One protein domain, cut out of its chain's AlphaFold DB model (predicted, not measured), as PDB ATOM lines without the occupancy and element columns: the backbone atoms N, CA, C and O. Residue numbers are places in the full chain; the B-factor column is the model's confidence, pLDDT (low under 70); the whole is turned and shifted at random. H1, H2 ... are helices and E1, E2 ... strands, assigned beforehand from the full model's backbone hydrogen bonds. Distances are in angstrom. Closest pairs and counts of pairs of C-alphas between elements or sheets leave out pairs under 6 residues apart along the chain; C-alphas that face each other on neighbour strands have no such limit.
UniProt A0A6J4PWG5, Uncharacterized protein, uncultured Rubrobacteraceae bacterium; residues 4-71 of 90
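What this domain is: This is residues 4 to 71 of the 90 residues of an uncharacterized protein of uncultured Rubrobacteraceae bacterium (UniProt A0A6J4PWG5). A small three-stranded sheet, E1 E4 E5, is covered on one face by the single helix H1, and a long two-stranded hairpin, E2 and E3, runs out from one end of it as an arm. The arm makes the length of the whole, and its tip, residues 16 to 21, sticks out free. The printed part has 68 residues with five named strands and then one helix, in the order E1 E2 E3 E4 E5 H1; both sheets, E1 - E4 - E5 and E2 - E3, are antiparallel, and the class is mixed, helices and strands. The whole is loose, with a radius of gyration of the C-alphas of 15.2 A, and elongated, spanning 49 by 26 by 17 A.

Where its parts are: Begin in the larger sheet with E4, residues 29 to 33, 13.5 A long. Beside it find E1, residues 4 to 8, 11.2 A, starting at C-alpha 4 at (183.520, 243.579, 151.333), and E5, residues 39 to 42, 9.5 A. In the arm, E2 takes residues 11 to 17, 18.8 A, and reaches C-alpha 17 at (183.128, 247.350, 187.973); E3 returns over residues 20 to 26, 19.6 A. H1, residues 56 to 69, is 19.9 A long and ends at C-alpha 69 at (171.073, 235.338, 159.825).

How they stand to each other: Look first at E4, the inner strand, with edge strands E1 and E5. E1 and E4 are antiparallel at 166 degrees, with N 31 and O 6 at 2.8 A, within hydrogen-bond range. E4 and E5 form a hairpin, antiparallel at 156 degrees, with N 32 and O 40 at 2.9 A. H1 is on this sheet at a height over the sheet of 10.5 A; it lies over E4 and runs slantwise to the strands, at 44 degrees to E4 on the local plane. The closest C-alphas of H1 and E5 are those of Val 59 and Cys 42, 7.1 A apart. Every O i to N i+4 pair in H1 is within hydrogen-bond range. Moving outward, E1 runs on into E2 at 36 degrees and E3 runs on into E4 at 30 degrees, each across a break of 2 residues. E2 and E3 are a hairpin, antiparallel at 157 degrees, with N 13 and O 24 at 2.8 A. H1 is apart from both.

The domain as a whole: The two C-alphas farthest apart are those of Asp 19 and Cys 36, 49.9 A. The printed part has no cut. Follow residues 43 to 55 for the one long link, from E5 to H1; the other links are tight. The mean pLDDT of the printed part is 80.0, and residues 45 to 46 and 66 to 71 are under 70.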
ATOM      1  N   LEU A   4     183.586 243.628 149.876       84.94
ATOM      2  CA  LEU A   4     183.520 243.579 151.333       84.94
ATOM      3  C   LEU A   4     184.851 243.055 151.863       84.94
ATOM      4  O   LEU A   4     185.189 241.894 151.639       84.94
ATOM      5  N   ILE A   5     185.579 243.912 152.567       88.44
ATOM      6  CA  ILE A   5     186.904 243.604 153.110       88.44
ATOM      7  C   ILE A   5     186.781 242.995 154.500       88.44
ATOM      8  O   ILE A   5     187.435 242.002 154.812       88.44
ATOM      9  N   GLU A   6     185.921 243.579 155.332       82.50
ATOM     10  CA  GLU A   6     185.763 243.168 156.718       82.50
ATOM     11  C   GLU A   6     184.319 243.330 157.176       82.50
ATOM     12  O   GLU A   6     183.593 244.229 156.743       82.50
ATOM     13  N   LYS A   7     183.914 242.431 158.066       81.69
ATOM     14  CA  LYS A   7     182.613 242.406 158.716       81.69
ATOM     15  C   LYS A   7     182.849 242.147 160.196       81.69
ATOM     16  O   LYS A   7     183.248 241.038 160.550       81.69
ATOM     17  N   ASP A   8     182.576 243.138 161.034       79.06
ATOM     18  CA  ASP A   8     182.554 242.958 162.484       79.06
ATOM     19  C   ASP A   8     181.112 242.836 162.959       79.06
ATOM     20  O   ASP A   8     180.226 243.603 162.567       79.06
ATOM     21  N   HIS A   9     180.889 241.841 163.809       72.25
ATOM     22  CA  HIS A   9     179.588 241.605 164.400       72.25
ATOM     23  C   HIS A   9     179.405 242.510 165.618       72.25
ATOM     24  O   HIS A   9     180.249 242.560 166.519       72.25
ATOM     25  N   GLY A  10     178.269 243.200 165.645       71.88
ATOM     26  CA  GLY A  10     177.864 244.050 166.748       71.88
ATOM     27  C   GLY A  10     177.686 243.245 168.031       71.88
ATOM     28  O   GLY A  10     177.378 242.052 168.018       71.88
ATOM     29  N   GLY A  11     177.885 243.898 169.167       74.62
ATOM     30  CA  GLY A  11     177.772 243.252 170.464       74.62
ATOM     31  C   GLY A  11     177.899 244.221 171.624       74.62
ATOM     32  O   GLY A  11     178.260 245.388 171.464       74.62
ATOM     33  N   TYR A  12     177.606 243.714 172.819       74.19
ATOM     34  CA  TYR A  12     177.852 244.449 174.050       74.19
ATOM     35  C   TYR A  12     179.278 244.200 174.528       74.19
ATOM     36  O   TYR A  12     179.666 243.063 174.802       74.19
ATOM     37  N   GLU A  13     180.045 245.274 174.674       77.62
ATOM     38  CA  GLU A  13     181.224 245.275 175.527       77.62
ATOM     39  C   GLU A  13     180.743 245.408 176.973       77.62
ATOM     40  O   GLU A  13     180.153 246.424 177.350       77.62
ATOM     41  N   VAL A  14     180.964 244.369 177.777       81.25
ATOM     42  CA  VAL A  14     180.597 244.372 179.196       81.25
ATOM     43  C   VAL A  14     181.848 244.593 180.030       81.25
ATOM     44  O   VAL A  14     182.765 243.771 180.040       81.25
ATOM     45  N   ARG A  15     181.877 245.699 180.771       82.56
ATOM     46  CA  ARG A  15     182.938 246.022 181.721       82.56
ATOM     47  C   ARG A  15     182.426 245.848 183.142       82.56
ATOM     48  O   ARG A  15     181.552 246.589 183.590       82.56
ATOM     49  N   LYS A  16     183.004 244.886 183.863       85.44
ATOM     50  CA  LYS A  16     182.709 244.664 185.283       85.44
ATOM     51  C   LYS A  16     183.422 245.707 186.135       85.44
ATOM     52  O   LYS A  16     184.634 245.882 186.026       85.44
ATOM     53  N   LEU A  17     182.665 246.389 186.979       85.75
ATOM     54  CA  LEU A  17     183.128 247.350 187.973       85.75
ATOM     55  C   LEU A  17     182.883 246.778 189.381       85.75
ATOM     56  O   LEU A  17     182.053 245.884 189.543       85.75
ATOM     57  N   PRO A  18     183.563 247.289 190.422       86.12
ATOM     58  CA  PRO A  18     183.352 246.820 191.794       86.12
ATOM     59  C   PRO A  18     181.891 246.905 192.273       86.12
ATOM     60  O   PRO A  18     181.448 246.027 193.006       86.12
ATOM     61  N   ASP A  19     181.145 247.917 191.814       88.31
ATOM     62  CA  ASP A  19     179.763 248.190 192.237       88.31
ATOM     63  C   ASP A  19     178.704 247.864 191.162       88.31
ATOM     64  O   ASP A  19     177.528 248.186 191.335       88.31
ATOM     65  N   GLY A  20     179.085 247.253 190.031       85.44
ATOM     66  CA  GLY A  20     178.139 246.951 188.953       85.44
ATOM     67  C   GLY A  20     178.789 246.607 187.616       85.44
ATOM     68  O   GLY A  20     179.963 246.268 187.545       85.44
ATOM     69  N   GLU A  21     178.025 246.704 186.533       87.62
ATOM     70  CA  GLU A  21     178.504 246.423 185.178       87.62
ATOM     71  C   GLU A  21     178.098 247.563 184.237       87.62
ATOM     72  O   GLU A  21     177.000 248.114 184.344       87.62
ATOM     73  N   VAL A  22     179.001 247.936 183.328       86.25
ATOM     74  CA  VAL A  22     178.721 248.868 182.232       86.25
ATOM     75  C   VAL A  22     178.674 248.067 180.945       86.25
ATOM     76  O   VAL A  22     179.659 247.433 180.577       86.25
ATOM     77  N   CYS A  23     177.538 248.126 180.258       81.25
ATOM     78  CA  CYS A  23     177.345 247.494 178.960       81.25
ATOM     79  C   CYS A  23     177.314 248.580 177.884       81.25
ATOM     80  O   CYS A  23     176.400 249.407 177.868       81.25
ATOM     81  N   VAL A  24     178.299 248.583 176.988       83.94
ATOM     82  CA  VAL A  24     178.351 249.491 175.836       83.94
ATOM     83  C   VAL A  24     177.984 248.702 174.587       83.94
ATOM     84  O   VAL A  24     178.625 247.703 174.274       83.94
ATOM     85  N   TRP A  25     176.937 249.133 173.886       78.75
ATOM     86  CA  TRP A  25     176.552 248.542 172.607       78.75
ATOM     87  C   TRP A  25     177.447 249.064 171.484       78.75
ATOM     88  O   TRP A  25     177.529 250.276 171.277       78.75
ATOM     89  N   TYR A  26     178.042 248.149 170.727       78.25
ATOM     90  CA  TYR A  26     178.708 248.435 169.464       78.25
ATOM     91  C   TYR A  26     177.882 247.824 168.331       78.25
ATOM     92  O   TYR A  26     177.663 246.613 168.343       78.25
ATOM     93  N   PRO A  27     177.379 248.627 167.380       73.50
ATOM     94  CA  PRO A  27     176.641 248.105 166.233       73.50
ATOM     95  C   PRO A  27     177.554 247.305 165.296       73.50
ATOM     96  O   PRO A  27     178.772 247.500 165.287       73.50
ATOM     97  N   ASP A  28     176.952 246.432 164.484       79.00
ATOM     98  CA  ASP A  28     177.651 245.790 163.371       79.00
ATOM     99  C   ASP A  28     178.248 246.856 162.444       79.00
ATOM    100  O   ASP A  28     177.614 247.881 162.168       79.00
ATOM    101  N   HIS A  29     179.453 246.606 161.941       83.00
ATOM    102  CA  HIS A  29     180.062 247.475 160.945       83.00
ATOM    103  C   HIS A  29     180.732 246.680 159.831       83.00
ATOM    104  O   HIS A  29     181.249 245.579 160.024       83.00
ATOM    105  N   PHE A  30     180.727 247.274 158.641       84.69
ATOM    106  CA  PHE A  30     181.315 246.702 157.439       84.69
ATOM    107  C   PHE A  30     182.392 247.629 156.895       84.69
ATOM    108  O   PHE A  30     182.204 248.846 156.850       84.69
ATOM    109  N   VAL A  31     183.495 247.058 156.426       87.56
ATOM    110  CA  VAL A  31     184.518 247.785 155.675       87.56
ATOM    111  C   VAL A  31     184.396 247.403 154.211       87.56
ATOM    112  O   VAL A  31     184.587 246.243 153.846       87.56
ATOM    113  N   LEU A  32     184.073 248.383 153.373       87.62
ATOM    114  CA  LEU A  32     183.978 248.217 151.927       87.62
ATOM    115  C   LEU A  32     185.151 248.895 151.231       87.62
ATOM    116  O   LEU A  32     185.497 250.028 151.563       87.62
ATOM    117  N   GLU A  33     185.701 248.246 150.213       89.69
ATOM    118  CA  GLU A  33     186.612 248.875 149.264       89.69
ATOM    119  C   GLU A  33     185.842 249.284 148.008       89.69
ATOM    120  O   GLU A  33     185.260 248.459 147.303       89.69
ATOM    121  N   CYS A  34     185.818 250.587 147.740       89.44
ATOM    122  CA  CYS A  34     185.262 251.160 146.524       89.44
ATOM    123  C   CYS A  34     186.219 250.964 145.345       89.44
ATOM    124  O   CYS A  34     187.436 250.938 145.509       89.44
ATOM    125  N   GLU A  35     185.684 250.970 144.124       87.19
ATOM    126  CA  GLU A  35     186.471 250.850 142.887       87.19
ATOM    127  C   GLU A  35     187.525 251.952 142.716       87.19
ATOM    128  O   GLU A  35     188.496 251.780 141.985       87.19
ATOM    129  N   CYS A  36     187.347 253.093 143.389       87.56
ATOM    130  CA  CYS A  36     188.338 254.163 143.414       87.56
ATOM    131  C   CYS A  36     189.523 253.883 144.364       87.56
ATOM    132  O   CYS A  36     190.357 254.769 144.547       87.56
ATOM    133  N   GLY A  37     189.564 252.716 145.017       86.62
ATOM    134  CA  GLY A  37     190.524 252.351 146.068       86.62
ATOM    135  C   GLY A  37     190.232 252.998 147.427       86.62
ATOM    136  O   GLY A  37     191.100 253.066 148.292       86.62
ATOM    137  N   GLY A  38     189.033 253.561 147.605       86.56
ATOM    138  CA  GLY A  38     188.625 254.200 148.854       86.56
ATOM    139  C   GLY A  38     188.006 253.191 149.811       86.56
ATOM    140  O   GLY A  38     187.094 252.471 149.415       86.56
ATOM    141  N   LEU A  39     188.445 253.186 151.069       86.75
ATOM    142  CA  LEU A  39     187.831 252.382 152.125       86.75
ATOM    143  C   LEU A  39     186.675 253.145 152.781       86.75
ATOM    144  O   LEU A  39     186.819 254.320 153.132       86.75
ATOM    145  N   LEU A  40     185.540 252.473 152.958       85.88
ATOM    146  CA  LEU A  40     184.371 252.986 153.662       85.88
ATOM    147  C   LEU A  40     184.088 252.132 154.892       85.88
ATOM    148  O   LEU A  40     183.811 250.942 154.765       85.88
ATOM    149  N   LEU A  41     184.090 252.768 156.061       84.19
ATOM    150  CA  LEU A  41     183.537 252.189 157.279       84.19
ATOM    151  C   LEU A  41     182.034 252.475 157.313       84.19
ATOM    152  O   LEU A  41     181.623 253.631 157.396       84.19
ATOM    153  N   CYS A  42     181.229 251.425 157.237       84.06
ATOM    154  CA  CYS A  42     179.778 251.495 157.158       84.06
ATOM    155  C   CYS A  42     179.188 250.947 158.457       84.06
ATOM    156  O   CYS A  42     179.174 249.736 158.673       84.06
ATOM    157  N   VAL A  43     178.741 251.853 159.323       75.38
ATOM    158  CA  VAL A  43     178.105 251.535 160.616       75.38
ATOM    159  C   VAL A  43     176.575 251.642 160.520       75.38
ATOM    160  O   VAL A  43     175.842 251.154 161.372       75.38
ATOM    161  N   ASP A  44     176.086 252.269 159.451       74.25
ATOM    162  CA  ASP A  44     174.680 252.399 159.098       74.25
ATOM    163  C   ASP A  44     174.512 252.325 157.570       74.25
ATOM    164  O   ASP A  44     175.456 252.046 156.830       74.25
ATOM    165  N   SER A  45     173.291 252.550 157.081       69.44
ATOM    166  CA  SER A  45     172.975 252.493 155.652       69.44
ATOM    167  C   SER A  45     173.544 253.651 154.827       69.44
ATOM    168  O   SER A  45     173.375 253.637 153.608       69.44
ATOM    169  N   ALA A  46     174.210 254.637 155.439       68.88
ATOM    170  CA  ALA A  46     174.814 255.753 154.730       68.88
ATOM    171  C   ALA A  46     176.275 255.438 154.379       68.88
ATOM    172  O   ALA A  46     177.175 255.493 155.213       68.88
ATOM    173  N   SER A  47     176.534 255.152 153.103       72.56
ATOM    174  CA  SER A  47     177.877 254.803 152.624       72.56
ATOM    175  C   SER A  47     178.228 255.541 151.335       72.56
ATOM    176  O   SER A  47     178.320 254.982 150.241       72.56
ATOM    177  N   LEU A  48     178.442 256.850 151.480       80.50
ATOM    178  CA  LEU A  48     178.965 257.692 150.408       80.50
ATOM    179  C   LEU A  48     180.491 257.642 150.392       80.50
ATOM    180  O   LEU A  48     181.159 258.003 151.363       80.50
ATOM    181  N   CYS A  49     181.056 257.241 149.257       83.75
ATOM    182  CA  CYS A  49     182.494 257.307 149.054       83.75
ATOM    183  C   CYS A  49     182.919 258.748 148.747       83.75
ATOM    184  O   CYS A  49     182.178 259.522 148.137       83.75
ATOM    185  N   ARG A  50     184.165 259.110 149.076       82.12
ATOM    186  CA  ARG A  50     184.747 260.415 148.708       82.12
ATOM    187  C   ARG A  50     184.823 260.649 147.199       82.12
ATOM    188  O   ARG A  50     184.904 261.797 146.777       82.12
ATOM    189  N   CYS A  51     184.789 259.589 146.390       86.12
ATOM    190  CA  CYS A  51     184.700 259.697 144.934       86.12
ATOM    191  C   CYS A  51     183.288 260.067 144.435       86.12
ATOM    192  O   CYS A  51     183.111 260.283 143.241       86.12
ATOM    193  N   GLY A  52     182.295 260.146 145.330       82.69
ATOM    194  CA  GLY A  52     180.896 260.428 145.006       82.69
ATOM    195  C   GLY A  52     180.058 259.188 144.684       82.69
ATOM    196  O   GLY A  52     178.877 259.332 144.381       82.69
ATOM    197  N   ALA A  53     180.637 257.985 144.748       85.25
ATOM    198  CA  ALA A  53     179.885 256.744 144.598       85.25
ATOM    199  C   ALA A  53     178.983 256.492 145.817       85.25
ATOM    200  O   ALA A  53     179.411 256.650 146.963       85.25
ATOM    201  N   ASP A  54     177.743 256.086 145.546       86.94
ATOM    202  CA  ASP A  54     176.755 255.716 146.554       86.94
ATOM    203  C   ASP A  54     176.695 254.191 146.700       86.94
ATOM    204  O   ASP A  54     176.293 253.479 145.776       86.94
ATOM    205  N   HIS A  55     177.099 253.694 147.869       85.00
ATOM    206  CA  HIS A  55     177.073 252.273 148.211       85.00
ATOM    207  C   HIS A  55     175.906 251.906 149.141       85.00
ATOM    208  O   HIS A  55     175.844 250.773 149.626       85.00
ATOM    209  N   SER A  56     174.949 252.816 149.368       84.75
ATOM    210  CA  SER A  56     173.893 252.654 150.380       84.75
ATOM    211  C   SER A  56     173.024 251.417 150.135       84.75
ATOM    212  O   SER A  56     172.662 250.712 151.073       84.75
ATOM    213  N   ASN A  57     172.728 251.089 148.870       84.88
ATOM    214  CA  ASN A  57     171.956 249.886 148.524       84.88
ATOM    215  C   ASN A  57     172.702 248.586 148.859       84.88
ATOM    216  O   ASN A  57     172.090 247.650 149.371       84.88
ATOM    217  N   LEU A  58     174.012 248.539 148.593       85.50
ATOM    218  CA  LEU A  58     174.855 247.386 148.914       85.50
ATOM    219  C   LEU A  58     174.935 247.207 150.431       85.50
ATOM    220  O   LEU A  58     174.665 246.127 150.946       85.50
ATOM    221  N   VAL A  59     175.220 248.290 151.155       82.69
ATOM    222  CA  VAL A  59     175.299 248.269 152.618       82.69
ATOM    223  C   VAL A  59     173.970 247.862 153.244       82.69
ATOM    224  O   VAL A  59     173.954 247.014 154.130       82.69
ATOM    225  N   ARG A  60     172.840 248.370 152.738       84.19
ATOM    226  CA  ARG A  60     171.520 247.958 153.225       84.19
ATOM    227  C   ARG A  60     171.274 246.461 153.036       84.19
ATOM    228  O   ARG A  60     170.805 245.823 153.967       84.19
ATOM    229  N   SER A  61     171.648 245.892 151.887       83.62
ATOM    230  CA  SER A  61     171.526 244.442 151.673       83.62
ATOM    231  C   SER A  61     172.397 243.621 152.630       83.62
ATOM    232  O   SER A  61     171.947 242.594 153.122       83.62
ATOM    233  N   LEU A  62     173.597 244.107 152.969       82.31
ATOM    234  CA  LEU A  62     174.477 243.444 153.936       82.31
ATOM    235  C   LEU A  62     173.883 243.447 155.350       82.31
ATOM    236  O   LEU A  62     173.952 242.432 156.042       82.31
ATOM    237  N   PHE A  63     173.271 244.560 155.766       77.25
ATOM    238  CA  PHE A  63     172.547 244.640 157.037       77.25
ATOM    239  C   PHE A  63     171.277 243.771 157.043       77.25
ATOM    240  O   PHE A  63     171.014 243.096 158.036       77.25
ATOM    241  N   ASP A  64     170.509 243.732 155.952       78.56
ATOM    242  CA  ASP A  64     169.305 242.892 155.853       78.56
ATOM    243  C   ASP A  64     169.657 241.389 155.928       78.56
ATOM    244  O   ASP A  64     169.021 240.636 156.673       78.56
ATOM    245  N   ASP A  65     170.726 240.960 155.243       73.94
ATOM    246  CA  ASP A  65     171.255 239.591 155.324       73.94
ATOM    247  C   ASP A  65     171.785 239.262 156.734       73.94
ATOM    248  O   ASP A  65     171.626 238.135 157.212       73.94
ATOM    249  N   GLN A  66     172.371 240.239 157.441       65.81
ATOM    250  CA  GLN A  66     172.785 240.097 158.844       65.81
ATOM    251  C   GLN A  66     171.594 239.778 159.752       65.81
ATOM    252  O   GLN A  66     171.653 238.850 160.560       65.81
ATOM    253  N   ILE A  67     170.515 240.553 159.614       62.62
ATOM    254  CA  ILE A  67     169.310 240.441 160.441       62.62
ATOM    255  C   ILE A  67     168.603 239.112 160.162       62.62
ATOM    256  O   ILE A  67     168.121 238.467 161.092       62.62
ATOM    257  N   GLY A  68     168.583 238.661 158.905       57.84
ATOM    258  CA  GLY A  68     168.052 237.347 158.537       57.84
ATOM    259  C   GLY A  68     168.867 236.172 159.092       57.84
ATOM    260  O   GLY A  68     168.309 235.095 159.314       57.84
ATOM    261  N   ALA A  69     170.163 236.373 159.345       56.28
ATOM    262  CA  ALA A  69     171.073 235.338 159.825       56.28
ATOM    263  C   ALA A  69     171.144 235.205 161.362       56.28
ATOM    264  O   ALA A  69     171.604 234.163 161.834       56.28
ATOM    265  N   TRP A  70     170.695 236.193 162.156       51.12
ATOM    266  CA  TRP A  70     170.905 236.192 163.614       51.12
ATOM    267  C   TRP A  70     169.627 236.222 164.471       51.12
ATOM    268  O   TRP A  70     168.781 237.109 164.386       51.12
ATOM    269  N   SER A  71     169.546 235.260 165.394       53.62
ATOM    270  CA  SER A  71     168.617 235.217 166.528       53.62
ATOM    271  C   SER A  71     168.975 236.300 167.553       53.62
ATOM    272  O   SER A  71     169.924 236.116 168.301       53.62
TER     273      SER A  71